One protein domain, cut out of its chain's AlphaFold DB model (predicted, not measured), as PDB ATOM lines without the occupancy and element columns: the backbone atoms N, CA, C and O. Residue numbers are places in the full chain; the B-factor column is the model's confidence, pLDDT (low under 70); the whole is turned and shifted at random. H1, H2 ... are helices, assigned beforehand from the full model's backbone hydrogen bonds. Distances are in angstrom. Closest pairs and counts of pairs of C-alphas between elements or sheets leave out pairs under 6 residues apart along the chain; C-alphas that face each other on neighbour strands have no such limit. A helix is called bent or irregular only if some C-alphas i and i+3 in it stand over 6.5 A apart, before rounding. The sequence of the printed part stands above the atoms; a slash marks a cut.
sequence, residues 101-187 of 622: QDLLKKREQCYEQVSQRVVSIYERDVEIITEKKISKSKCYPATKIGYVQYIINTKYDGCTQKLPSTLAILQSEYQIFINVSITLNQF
ATOM      1  N   GLN A 101     -45.451 -17.922   0.644       82.62
ATOM      2  CA  GLN A 101     -45.457 -18.439  -0.729       82.62
ATOM      3  C   GLN A 101     -46.444 -17.677  -1.615       82.62
ATOM      4  O   GLN A 101     -46.110 -17.306  -2.743       82.62
ATOM      5  N   ASP A 102     -47.658 -17.424  -1.129       83.69
ATOM      6  CA  ASP A 102     -48.661 -16.658  -1.864       83.69
ATOM      7  C   ASP A 102     -48.258 -15.194  -2.008       83.69
ATOM      8  O   ASP A 102     -48.474 -14.586  -3.063       83.69
ATOM      9  N   LEU A 103     -47.643 -14.620  -0.973       79.00
ATOM     10  CA  LEU A 103     -47.076 -13.283  -1.037       79.00
ATOM     11  C   LEU A 103     -45.959 -13.220  -2.083       79.00
ATOM     12  O   LEU A 103     -45.987 -12.319  -2.920       79.00
ATOM     13  N   LEU A 104     -45.033 -14.181  -2.092       80.62
ATOM     14  CA  LEU A 104     -43.962 -14.267  -3.083       80.62
ATOM     15  C   LEU A 104     -44.532 -14.333  -4.506       80.62
ATOM     16  O   LEU A 104     -44.202 -13.478  -5.327       80.62
ATOM     17  N   LYS A 105     -45.484 -15.238  -4.770       86.44
ATOM     18  CA  LYS A 105     -46.152 -15.353  -6.082       86.44
ATOM     19  C   LYS A 105     -46.838 -14.051  -6.503       86.44
ATOM     20  O   LYS A 105     -46.695 -13.610  -7.644       86.44
ATOM     21  N   LYS A 106     -47.572 -13.394  -5.595       84.75
ATOM     22  CA  LYS A 106     -48.214 -12.091  -5.868       84.75
ATOM     23  C   LYS A 106     -47.180 -11.011  -6.192       84.75
ATOM     24  O   LYS A 106     -47.423 -10.164  -7.053       84.75
ATOM     25  N   ARG A 107     -46.029 -11.023  -5.515       80.88
ATOM     26  CA  ARG A 107     -44.934 -10.071  -5.755       80.88
ATOM     27  C   ARG A 107     -44.235 -10.329  -7.083       80.88
ATOM     28  O   ARG A 107     -44.003  -9.362  -7.798       80.88
ATOM     29  N   GLU A 108     -43.985 -11.581  -7.449       87.19
ATOM     30  CA  GLU A 108     -43.451 -11.963  -8.762       87.19
ATOM     31  C   GLU A 108     -44.382 -11.514  -9.897       87.19
ATOM     32  O   GLU A 108     -43.944 -10.875 -10.854       87.19
ATOM     33  N   GLN A 109     -45.691 -11.745  -9.756       88.88
ATOM     34  CA  GLN A 109     -46.690 -11.272 -10.722       88.88
ATOM     35  C   GLN A 109     -46.711  -9.741 -10.829       88.88
ATOM     36  O   GLN A 109     -46.758  -9.190 -11.929       88.88
ATOM     37  N   CYS A 110     -46.660  -9.039  -9.693       87.56
ATOM     38  CA  CYS A 110     -46.610  -7.579  -9.668       87.56
ATOM     39  C   CYS A 110     -45.326  -7.048 -10.322       87.56
ATOM     40  O   CYS A 110     -45.388  -6.106 -11.113       87.56
ATOM     41  N   TYR A 111     -44.180  -7.674 -10.040       88.31
ATOM     42  CA  TYR A 111     -42.891  -7.334 -10.636       88.31
ATOM     43  C   TYR A 111     -42.945  -7.441 -12.160       88.31
ATOM     44  O   TYR A 111     -42.558  -6.496 -12.848       88.31
ATOM     45  N   GLU A 112     -43.478  -8.543 -12.693       91.38
ATOM     46  CA  GLU A 112     -43.600  -8.758 -14.137       91.38
ATOM     47  C   GLU A 112     -44.505  -7.697 -14.785       91.38
ATOM     48  O   GLU A 112     -44.121  -7.043 -15.754       91.38
ATOM     49  N   GLN A 113     -45.676  -7.437 -14.194       90.81
ATOM     50  CA  GLN A 113     -46.610  -6.427 -14.698       90.81
ATOM     51  C   GLN A 113     -46.005  -5.017 -14.701       90.81
ATOM     52  O   GLN A 113     -46.137  -4.284 -15.683       90.81
ATOM     53  N   VAL A 114     -45.353  -4.611 -13.607       91.19
ATOM     54  CA  VAL A 114     -44.744  -3.278 -13.509       91.19
ATOM     55  C   VAL A 114     -43.548  -3.176 -14.463       91.19
ATOM     56  O   VAL A 114     -43.408  -2.163 -15.146       91.19
ATOM     57  N   SER A 115     -42.735  -4.232 -14.590       94.25
ATOM     58  CA  SER A 115     -41.621  -4.293 -15.549       94.25
ATOM     59  C   SER A 115     -42.100  -4.059 -16.981       94.25
ATOM     60  O   SER A 115     -41.529  -3.238 -17.702       94.25
ATOM     61  N   GLN A 116     -43.189  -4.721 -17.385       95.50
ATOM     62  CA  GLN A 116     -43.790  -4.544 -18.706       95.50
ATOM     63  C   GLN A 116     -44.318  -3.119 -18.920       95.50
ATOM     64  O   GLN A 116     -44.112  -2.548 -19.995       95.50
ATOM     65  N   ARG A 117     -44.952  -2.508 -17.908       95.00
ATOM     66  CA  ARG A 117     -45.416  -1.111 -17.994       95.00
ATOM     67  C   ARG A 117     -44.261  -0.129 -18.132       95.00
ATOM     68  O   ARG A 117     -44.311   0.722 -19.017       95.00
ATOM     69  N   VAL A 118     -43.213  -0.271 -17.321       96.50
ATOM     70  CA  VAL A 118     -42.001   0.558 -17.408       96.50
ATOM     71  C   VAL A 118     -41.383   0.463 -18.798       96.50
ATOM     72  O   VAL A 118     -41.108   1.492 -19.410       96.50
ATOM     73  N   VAL A 119     -41.204  -0.755 -19.319       97.50
ATOM     74  CA  VAL A 119     -40.671  -0.975 -20.671       97.50
ATOM     75  C   VAL A 119     -41.559  -0.311 -21.720       97.50
ATOM     76  O   VAL A 119     -41.048   0.411 -22.569       97.50
ATOM     77  N   SER A 120     -42.878  -0.486 -21.633       96.88
ATOM     78  CA  SER A 120     -43.825   0.090 -22.596       96.88
ATOM     79  C   SER A 120     -43.799   1.622 -22.592       96.88
ATOM     80  O   SER A 120     -43.805   2.246 -23.650       96.88
ATOM     81  N   ILE A 121     -43.738   2.241 -21.409       96.25
ATOM     82  CA  ILE A 121     -43.646   3.699 -21.258       96.25
ATOM     83  C   ILE A 121     -42.304   4.204 -21.782       96.25
ATOM     84  O   ILE A 121     -42.266   5.197 -22.504       96.25
ATOM     85  N   TYR A 122     -41.208   3.510 -21.474       96.69
ATOM     86  CA  TYR A 122     -39.889   3.861 -21.990       96.69
ATOM     87  C   TYR A 122     -39.836   3.771 -23.523       96.69
ATOM     88  O   TYR A 122     -39.328   4.683 -24.173       96.69
ATOM     89  N   GLU A 123     -40.390   2.710 -24.118       96.62
ATOM     90  CA  GLU A 123     -40.426   2.542 -25.576       96.62
ATOM     91  C   GLU A 123     -41.295   3.588 -26.279       96.62
ATOM     92  O   GLU A 123     -40.978   3.984 -27.403       96.62
ATOM     93  N   ARG A 124     -42.346   4.066 -25.606       95.44
ATOM     94  CA  ARG A 124     -43.221   5.138 -26.090       95.44
ATOM     95  C   ARG A 124     -42.577   6.523 -25.983       95.44
ATOM     96  O   ARG A 124     -42.642   7.287 -26.941       95.44
ATOM     97  N   ASP A 125     -41.985   6.845 -24.833       92.62
ATOM     98  CA  ASP A 125     -41.607   8.222 -24.475       92.62
ATOM     99  C   ASP A 125     -40.113   8.520 -24.666       92.62
ATOM    100  O   ASP A 125     -39.716   9.686 -24.684       92.62
ATOM    101  N   VAL A 126     -39.272   7.486 -24.787       93.62
ATOM    102  CA  VAL A 126     -37.811   7.632 -24.868       93.62
ATOM    103  C   VAL A 126     -37.261   7.023 -26.153       93.62
ATOM    104  O   VAL A 126     -36.754   7.750 -27.006       93.62
ATOM    105  N   GLU A 127     -37.313   5.697 -26.299       94.12
ATOM    106  CA  GLU A 127     -36.817   5.001 -27.492       94.12
ATOM    107  C   GLU A 127     -37.242   3.528 -27.546       94.12
ATOM    108  O   GLU A 127     -37.271   2.842 -26.527       94.12
ATOM    109  N   ILE A 128     -37.416   2.987 -28.758       96.50
ATOM    110  CA  ILE A 128     -37.614   1.543 -28.969       96.50
ATOM    111  C   ILE A 128     -36.363   0.763 -28.531       96.50
ATOM    112  O   ILE A 128     -35.233   1.097 -28.932       96.50
ATOM    113  N   ILE A 129     -36.561  -0.308 -27.757       97.31
ATOM    114  CA  ILE A 129     -35.501  -1.189 -27.263       97.31
ATOM    115  C   ILE A 129     -35.379  -2.392 -28.206       97.31
ATOM    116  O   ILE A 129     -36.287  -3.212 -28.330       97.31
ATOM    117  N   THR A 130     -34.225  -2.523 -28.863       96.19
ATOM    118  CA  THR A 130     -33.920  -3.642 -29.768       96.19
ATOM    119  C   THR A 130     -32.882  -4.578 -29.156       96.19
ATOM    120  O   THR A 130     -32.071  -4.154 -28.330       96.19
ATOM    121  N   GLU A 131     -32.837  -5.834 -29.603       94.44
ATOM    122  CA  GLU A 131     -31.831  -6.810 -29.151       94.44
ATOM    123  C   GLU A 131     -30.405  -6.274 -29.309       94.44
ATOM    124  O   GLU A 131     -29.618  -6.320 -28.370       94.44
ATOM    125  N   LYS A 132     -30.099  -5.627 -30.443       95.69
ATOM    126  CA  LYS A 132     -28.795  -4.990 -30.686       95.69
ATOM    127  C   LYS A 132     -28.424  -3.963 -29.607       95.69
ATOM    128  O   LYS A 132     -27.245  -3.832 -29.281       95.69
ATOM    129  N   LYS A 133     -29.399  -3.221 -29.063       95.19
ATOM    130  CA  LYS A 133     -29.165  -2.259 -27.972       95.19
ATOM    131  C   LYS A 133     -28.883  -2.970 -26.649       95.19
ATOM    132  O   LYS A 133     -27.928  -2.584 -25.982       95.19
ATOM    133  N   ILE A 134     -29.637  -4.024 -26.326       95.94
ATOM    134  CA  ILE A 134     -29.420  -4.867 -25.137       95.94
ATOM    135  C   ILE A 134     -28.022  -5.507 -25.186       95.94
ATOM    136  O   ILE A 134     -27.249  -5.404 -24.237       95.94
ATOM    137  N   SER A 135     -27.641  -6.103 -26.318       92.62
ATOM    138  CA  SER A 135     -26.321  -6.730 -26.468       92.62
ATOM    139  C   SER A 135     -25.182  -5.710 -26.371       92.62
ATOM    140  O   SER A 135     -24.139  -5.995 -25.786       92.62
ATOM    141  N   LYS A 136     -25.366  -4.503 -26.930       94.25
ATOM    142  CA  LYS A 136     -24.342  -3.447 -26.913       94.25
ATOM    143  C   LYS A 136     -24.194  -2.785 -25.540       94.25
ATOM    144  O   LYS A 136     -23.083  -2.379 -25.205       94.25
ATOM    145  N   SER A 137     -25.273  -2.659 -24.764       91.62
ATOM    146  CA  SER A 137     -25.238  -2.036 -23.433       91.62
ATOM    147  C   SER A 137     -24.560  -2.905 -22.377       91.62
ATOM    148  O   SER A 137     -24.114  -2.367 -21.369       91.62
ATOM    149  N   LYS A 138     -24.475  -4.228 -22.593       91.56
ATOM    150  CA  LYS A 138     -24.010  -5.205 -21.590       91.56
ATOM    151  C   LYS A 138     -24.795  -5.109 -20.271       91.56
ATOM    152  O   LYS A 138     -24.236  -5.339 -19.201       91.56
ATOM    153  N   CYS A 139     -26.073  -4.729 -20.338       90.44
ATOM    154  CA  CYS A 139     -26.923  -4.655 -19.153       90.44
ATOM    155  C   CYS A 139     -27.137  -6.045 -18.533       90.44
ATOM    156  O   CYS A 139     -27.187  -7.050 -19.246       90.44
ATOM    157  N   TYR A 140     -27.295  -6.089 -17.209       83.19
ATOM    158  CA  TYR A 140     -27.604  -7.308 -16.467       83.19
ATOM    159  C   TYR A 140     -28.860  -7.102 -15.603       83.19
ATOM    160  O   TYR A 140     -28.877  -6.154 -14.816       83.19
ATOM    161  N   PRO A 141     -29.889  -7.963 -15.724       88.75
ATOM    162  CA  PRO A 141     -30.009  -9.049 -16.706       88.75
ATOM    163  C   PRO A 141     -30.127  -8.522 -18.155       88.75
ATOM    164  O   PRO A 141     -30.487  -7.366 -18.384       88.75
ATOM    165  N   ALA A 142     -29.817  -9.364 -19.149       93.56
ATOM    166  CA  ALA A 142     -29.859  -9.013 -20.577       93.56
ATOM    167  C   ALA A 142     -31.302  -8.987 -21.128       93.56
ATOM    168  O   ALA A 142     -31.672  -9.759 -22.009       93.56
ATOM    169  N   THR A 143     -32.136  -8.106 -20.577       95.25
ATOM    170  CA  THR A 143     -33.567  -7.970 -20.887       95.25
ATOM    171  C   THR A 143     -33.921  -6.515 -21.199       95.25
ATOM    172  O   THR A 143     -33.126  -5.605 -20.958       95.25
ATOM    173  N   LYS A 144     -35.133  -6.255 -21.718       96.56
ATOM    174  CA  LYS A 144     -35.600  -4.876 -21.955       96.56
ATOM    175  C   LYS A 144     -35.639  -4.049 -20.666       96.56
ATOM    176  O   LYS A 144     -35.156  -2.922 -20.664       96.56
ATOM    177  N   ILE A 145     -36.153  -4.608 -19.566       95.25
ATOM    178  CA  ILE A 145     -36.168  -3.914 -18.270       95.25
ATOM    179  C   ILE A 145     -34.744  -3.684 -17.740       95.25
ATOM    180  O   ILE A 145     -34.443  -2.584 -17.281       95.25
ATOM    181  N   GLY A 146     -33.832  -4.647 -17.927       93.25
ATOM    182  CA  GLY A 146     -32.410  -4.480 -17.611       93.25
ATOM    183  C   GLY A 146     -31.741  -3.370 -18.429       93.25
ATOM    184  O   GLY A 146     -30.926  -2.612 -17.903       93.25
ATOM    185  N   TYR A 147     -32.128  -3.199 -19.698       96.94
ATOM    186  CA  TYR A 147     -31.677  -2.076 -20.524       96.94
ATOM    187  C   TYR A 147     -32.199  -0.732 -19.999       96.94
ATOM    188  O   TYR A 147     -31.422   0.217 -19.899       96.94
ATOM    189  N   VAL A 148     -33.476  -0.643 -19.606       95.19
ATOM    190  CA  VAL A 148     -34.037   0.576 -18.993       95.19
ATOM    191  C   VAL A 148     -33.291   0.929 -17.703       95.19
ATOM    192  O   VAL A 148     -32.855   2.069 -17.547       95.19
ATOM    193  N   GLN A 149     -33.062  -0.049 -16.820       93.19
ATOM    194  CA  GLN A 149     -32.271   0.138 -15.599       93.19
ATOM    195  C   GLN A 149     -30.848   0.613 -15.907       93.19
ATOM    196  O   GLN A 149     -30.369   1.558 -15.285       93.19
ATOM    197  N   TYR A 150     -30.180   0.006 -16.893       94.00
ATOM    198  CA  TYR A 150     -28.850   0.423 -17.339       94.00
ATOM    199  C   TYR A 150     -28.839   1.881 -17.801       94.00
ATOM    200  O   TYR A 150     -27.967   2.646 -17.391       94.00
ATOM    201  N   ILE A 151     -29.807   2.297 -18.621       93.94
ATOM    202  CA  ILE A 151     -29.887   3.685 -19.085       93.94
ATOM    203  C   ILE A 151     -30.138   4.634 -17.916       93.94
ATOM    204  O   ILE A 151     -29.479   5.668 -17.833       93.94
ATOM    205  N   ILE A 152     -31.038   4.290 -16.996       90.69
ATOM    206  CA  ILE A 152     -31.324   5.149 -15.846       90.69
ATOM    207  C   ILE A 152     -30.115   5.255 -14.910       90.69
ATOM    208  O   ILE A 152     -29.772   6.351 -14.468       90.69
ATOM    209  N   ASN A 153     -29.405   4.152 -14.679       88.31
ATOM    210  CA  ASN A 153     -28.181   4.144 -13.882       88.31
ATOM    211  C   ASN A 153     -27.055   4.949 -14.535       88.31
ATOM    212  O   ASN A 153     -26.368   5.697 -13.850       88.31
ATOM    213  N   THR A 154     -26.874   4.830 -15.851       91.00
ATOM    214  CA  THR A 154     -25.756   5.476 -16.561       91.00
ATOM    215  C   THR A 154     -26.002   6.938 -16.915       91.00
ATOM    216  O   THR A 154     -25.049   7.710 -16.948       91.00
ATOM    217  N   LYS A 155     -27.247   7.334 -17.203       90.00
ATOM    218  CA  LYS A 155     -27.581   8.716 -17.589       90.00
ATOM    219  C   LYS A 155     -28.080   9.575 -16.433       90.00
ATOM    220  O   LYS A 155     -27.966  10.794 -16.513       90.00
ATOM    221  N   TYR A 156     -28.655   8.964 -15.397       87.31
ATOM    222  CA  TYR A 156     -29.320   9.674 -14.299       87.31
ATOM    223  C   TYR A 156     -28.819   9.229 -12.916       87.31
ATOM    224  O   TYR A 156     -29.507   9.441 -11.918       87.31
ATOM    225  N   ASP A 157     -27.640   8.604 -12.836       81.94
ATOM    226  CA  ASP A 157     -27.020   8.090 -11.601       81.94
ATOM    227  C   ASP A 157     -27.952   7.194 -10.763       81.94
ATOM    228  O   ASP A 157     -27.893   7.184  -9.535       81.94
ATOM    229  N   GLY A 158     -28.892   6.504 -11.416       76.69
ATOM    230  CA  GLY A 158     -29.892   5.658 -10.756       76.69
ATOM    231  C   GLY A 158     -30.960   6.431  -9.972       76.69
ATOM    232  O   GLY A 158     -31.808   5.822  -9.321       76.69
ATOM    233  N   CYS A 159     -30.956   7.764 -10.029       75.81
ATOM    234  CA  CYS A 159     -31.861   8.609  -9.267       75.81
ATOM    235  C   CYS A 159     -33.101   8.961 -10.093       75.81
ATOM    236  O   CYS A 159     -33.038   9.723 -11.058       75.81
ATOM    237  N   THR A 160     -34.262   8.467  -9.667       77.38
ATOM    238  CA  THR A 160     -35.544   8.739 -10.337       77.38
ATOM    239  C   THR A 160     -35.904  10.224 -10.341       77.38
ATOM    240  O   THR A 160     -36.574  10.687 -11.256       77.38
ATOM    241  N   GLN A 161     -35.414  11.010  -9.380       79.88
ATOM    242  CA  GLN A 161     -35.627  12.462  -9.319       79.88
ATOM    243  C   GLN A 161     -34.828  13.252 -10.366       79.88
ATOM    244  O   GLN A 161     -35.157  14.403 -10.630       79.88
ATOM    245  N   LYS A 162     -33.797  12.644 -10.972       84.81
ATOM    246  CA  LYS A 162     -33.004  13.257 -12.049       84.81
ATOM    247  C   LYS A 162     -33.617  13.049 -13.437       84.81
ATOM    248  O   LYS A 162     -33.113  13.612 -14.409       84.81
ATOM    249  N   LEU A 163     -34.682  12.251 -13.548       86.12
ATOM    250  CA  LEU A 163     -35.428  12.121 -14.797       86.12
ATOM    251  C   LEU A 163     -36.056  13.478 -15.167       86.12
ATOM    252  O   LEU A 163     -36.627  14.139 -14.298       86.12
ATOM    253  N   PRO A 164     -35.981  13.899 -16.444       88.31
ATOM    254  CA  PRO A 164     -36.662  15.099 -16.911       88.31
ATOM    255  C   PRO A 164     -38.155  15.068 -16.573       88.31
ATOM    256  O   PRO A 164     -38.795  14.022 -16.683       88.31
ATOM    257  N   SER A 165     -38.741  16.223 -16.251       86.88
ATOM    258  CA  SER A 165     -40.178  16.339 -15.952       86.88
ATOM    259  C   SER A 165     -41.077  15.902 -17.118       86.88
ATOM    260  O   SER A 165     -42.207  15.474 -16.897       86.88
ATOM    261  N   THR A 166     -40.567  15.924 -18.355       89.31
ATOM    262  CA  THR A 166     -41.238  15.363 -19.542       89.31
ATOM    263  C   THR A 166     -41.428  13.845 -19.472       89.31
ATOM    264  O   THR A 166     -42.243  13.305 -20.208       89.31
ATOM    265  N   LEU A 167     -40.704  13.156 -18.585       91.38
ATOM    266  CA  LEU A 167     -40.784  11.717 -18.339       91.38
ATOM    267  C   LEU A 167     -41.445  11.397 -16.984       91.38
ATOM    268  O   LEU A 167     -41.188  10.341 -16.414       91.38
ATOM    269  N   ALA A 168     -42.310  12.274 -16.459       86.75
ATOM    270  CA  ALA A 168     -42.947  12.098 -15.146       86.75
ATOM    271  C   ALA A 168     -43.704  10.759 -14.988       86.75
ATOM    272  O   ALA A 168     -43.689  10.157 -13.914       86.75
ATOM    273  N   ILE A 169     -44.326  10.250 -16.060       88.38
ATOM    274  CA  ILE A 169     -45.014   8.947 -16.042       88.38
ATOM    275  C   ILE A 169     -44.000   7.805 -15.884       88.38
ATOM    276  O   ILE A 169     -44.193   6.916 -15.054       88.38
ATOM    277  N   LEU A 170     -42.891   7.857 -16.631       91.19
ATOM    278  CA  LEU A 170     -41.795   6.897 -16.498       91.19
ATOM    279  C   LEU A 170     -41.175   6.966 -15.100       91.19
ATOM    280  O   LEU A 170     -40.908   5.928 -14.509       91.19
ATOM    281  N   GLN A 171     -40.982   8.171 -14.559       88.38
ATOM    282  CA  GLN A 171     -40.466   8.381 -13.208       88.38
ATOM    283  C   GLN A 171     -41.343   7.691 -12.155       88.38
ATOM    284  O   GLN A 171     -40.820   6.948 -11.324       88.38
ATOM    285  N   SER A 172     -42.661   7.906 -12.203       85.06
ATOM    286  CA  SER A 172     -43.607   7.302 -11.258       85.06
ATOM    287  C   SER A 172     -43.612   5.774 -11.349       85.06
ATOM    288  O   SER A 172     -43.442   5.093 -10.339       85.06
ATOM    289  N   GLU A 173     -43.753   5.211 -12.552       88.69
ATOM    290  CA  GLU A 173     -43.802   3.751 -12.723       88.69
ATOM    291  C   GLU A 173     -42.459   3.081 -12.422       88.69
ATOM    292  O   GLU A 173     -42.424   2.013 -11.811       88.69
ATOM    293  N   TYR A 174     -41.340   3.716 -12.776       88.19
ATOM    294  CA  TYR A 174     -40.018   3.185 -12.455       88.19
ATOM    295  C   TYR A 174     -39.740   3.210 -10.944       88.19
ATOM    296  O   TYR A 174     -39.100   2.298 -10.424       88.19
ATOM    297  N   GLN A 175     -40.277   4.186 -10.204       85.19
ATOM    298  CA  GLN A 175     -40.204   4.181  -8.741       85.19
ATOM    299  C   GLN A 175     -41.000   3.020  -8.125       85.19
ATOM    300  O   GLN A 175     -40.524   2.377  -7.188       85.19
ATOM    301  N   ILE A 176     -42.185   2.710  -8.666       83.38
ATOM    302  CA  ILE A 176     -42.969   1.531  -8.257       83.38
ATOM    303  C   ILE A 176     -42.179   0.251  -8.554       83.38
ATOM    304  O   ILE A 176     -42.078  -0.622  -7.692       83.38
ATOM    305  N   PHE A 177     -41.570   0.163  -9.739       87.75
ATOM    306  CA  PHE A 177     -40.723  -0.961 -10.130       87.75
ATOM    307  C   PHE A 177     -39.560  -1.169  -9.155       87.75
ATOM    308  O   PHE A 177     -39.367  -2.290  -8.688       87.75
ATOM    309  N   ILE A 178     -38.828  -0.109  -8.789       81.94
ATOM    310  CA  ILE A 178     -37.741  -0.187  -7.800       81.94
ATOM    311  C   ILE A 178     -38.255  -0.768  -6.480       81.94
ATOM    312  O   ILE A 178     -37.653  -1.701  -5.949       81.94
ATOM    313  N   ASN A 179     -39.377  -0.260  -5.967       77.62
ATOM    314  CA  ASN A 179     -39.920  -0.700  -4.684       77.62
ATOM    315  C   ASN A 179     -40.294  -2.191  -4.704       77.62
ATOM    316  O   ASN A 179     -39.924  -2.930  -3.794       77.62
ATOM    317  N   VAL A 180     -40.969  -2.654  -5.763       78.50
ATOM    318  CA  VAL A 180     -41.328  -4.075  -5.919       78.50
ATOM    319  C   VAL A 180     -40.079  -4.950  -6.082       78.50
ATOM    320  O   VAL A 180     -40.005  -6.021  -5.481       78.50
ATOM    321  N   SER A 181     -39.075  -4.478  -6.829       76.06
ATOM    322  CA  SER A 181     -37.800  -5.180  -7.040       76.06
ATOM    323  C   SER A 181     -37.019  -5.377  -5.740       76.06
ATOM    324  O   SER A 181     -36.489  -6.457  -5.498       76.06
ATOM    325  N   ILE A 182     -36.947  -4.345  -4.889       69.12
ATOM    326  CA  ILE A 182     -36.250  -4.411  -3.597       69.12
ATOM    327  C   ILE A 182     -36.903  -5.459  -2.696       69.12
ATOM    328  O   ILE A 182     -36.202  -6.304  -2.145       69.12
ATOM    329  N   THR A 183     -38.232  -5.436  -2.575       65.88
ATOM    330  CA  THR A 183     -38.955  -6.397  -1.735       65.88
ATOM    331  C   THR A 183     -38.801  -7.828  -2.248       65.88
ATOM    332  O   THR A 183     -38.548  -8.723  -1.449       65.88
ATOM    333  N   LEU A 184     -38.893  -8.060  -3.563       73.88
ATOM    334  CA  LEU A 184     -38.697  -9.397  -4.137       73.88
ATOM    335  C   LEU A 184     -37.271  -9.916  -3.882       73.88
ATOM    336  O   LEU A 184     -37.099 -11.032  -3.399       73.88
ATOM    337  N   ASN A 185     -36.259  -9.074  -4.110       70.19
ATOM    338  CA  ASN A 185     -34.862  -9.427  -3.854       70.19
ATOM    339  C   ASN A 185     -34.602  -9.773  -2.383       70.19
ATOM    340  O   ASN A 185     -33.785 -10.646  -2.111       70.19
ATOM    341  N   GLN A 186     -35.284  -9.129  -1.431       66.81
ATOM    342  CA  GLN A 186     -35.156  -9.464  -0.009       66.81
ATOM    343  C   GLN A 186     -35.639 -10.891   0.293       66.81
ATOM    344  O   GLN A 186     -34.940 -11.616   0.999       66.81
ATOM    345  N   PHE A 187     -36.776 -11.319  -0.270       68.19
ATOM    346  CA  PHE A 187     -37.281 -12.689  -0.099       68.19
ATOM    347  C   PHE A 187     -36.325 -13.728  -0.695       68.19
ATOM    348  O   PHE A 187     -35.973 -14.701  -0.027       68.19
TER     349      PHE A 187
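Overview. This is residues 101 to 187 of the 622 residues of an uncharacterized protein of Microcystis aeruginosa NIES-87 (UniProt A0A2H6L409). Two long helices, H1 and H4, run side by side in opposite directions, and two shorter ones, H2 and H3, sit together over one end of this pair. H3 meets the later part of H1, residues 115 to 122, with its first residues, 144 to 148, alone and stands at a steep tilt to it, and H2 packs on H3, apart from H4. The printed part has 87 residues with four named helices, in the order H1, H2, H3, H4, and no named strand; its class is all helix. It is compact, with a radius of gyration of the C-alphas of 13.0 A, and spans 36 by 29 by 22 A.

Arrangement. H1, residues 101 to 125, touches H4, residues 165 to 187, with 22 pairs of C-alphas within 8 A. Their closest C-alphas, those of Val 114 and Phe 177, are 5.7 A apart, and the two run opposite ways at a shallow tilt of 24 degrees. With residues 115 to 122 alone H1 touches H3, residues 144 to 156, which meets it with residues 144 to 148 alone. The closest C-alphas there, those of Val 119 and Ile 145, are 5.9 A apart, and the tilt is steep, 65 degrees, the same way. H2, residues 131 to 137, touches H3; their closest C-alphas, those of Ile 134 and Tyr 147, are 5.8 A apart. These two run the same way at a shallow tilt of 34.9 degrees, only just short of steep. Two of the three touching pairs are at a shallow tilt, a helix packing that is mostly aligned, but only just. H3 and H4 are near each other, while H2 is apart from H1 and from H4. In H1, H2 and H3 every O i to N i+4 pair is within hydrogen-bond range; in H4 17 of 19 are.

Along the chain. H1 begins at C-alpha 101 (-45.457, -18.439, -0.729) and is 35.9 A long. After a tight link H2 follows, and after a short link H3, 17.6 A long, from C-alpha 144 (-35.600, -4.876, -21.955). A short link leads to H4, 33.2 A long, which ends at C-alpha 187 (-37.281, -12.689, -0.099). H4 is irregular, with C-alphas 166 and 169 8.2 A apart, and it has a kink of 34 degrees near residue 172.

Size, cuts and confidence. The C-alphas farthest apart, those of Gln 101 and Thr 166, are 38.9 A apart, while those of Gln 101 and Phe 187 are 10.0 A apart. The printed part has no cut and no long link. Its mean pLDDT is 88.1; residues 182 to 183 and 186 to 187 are under 70.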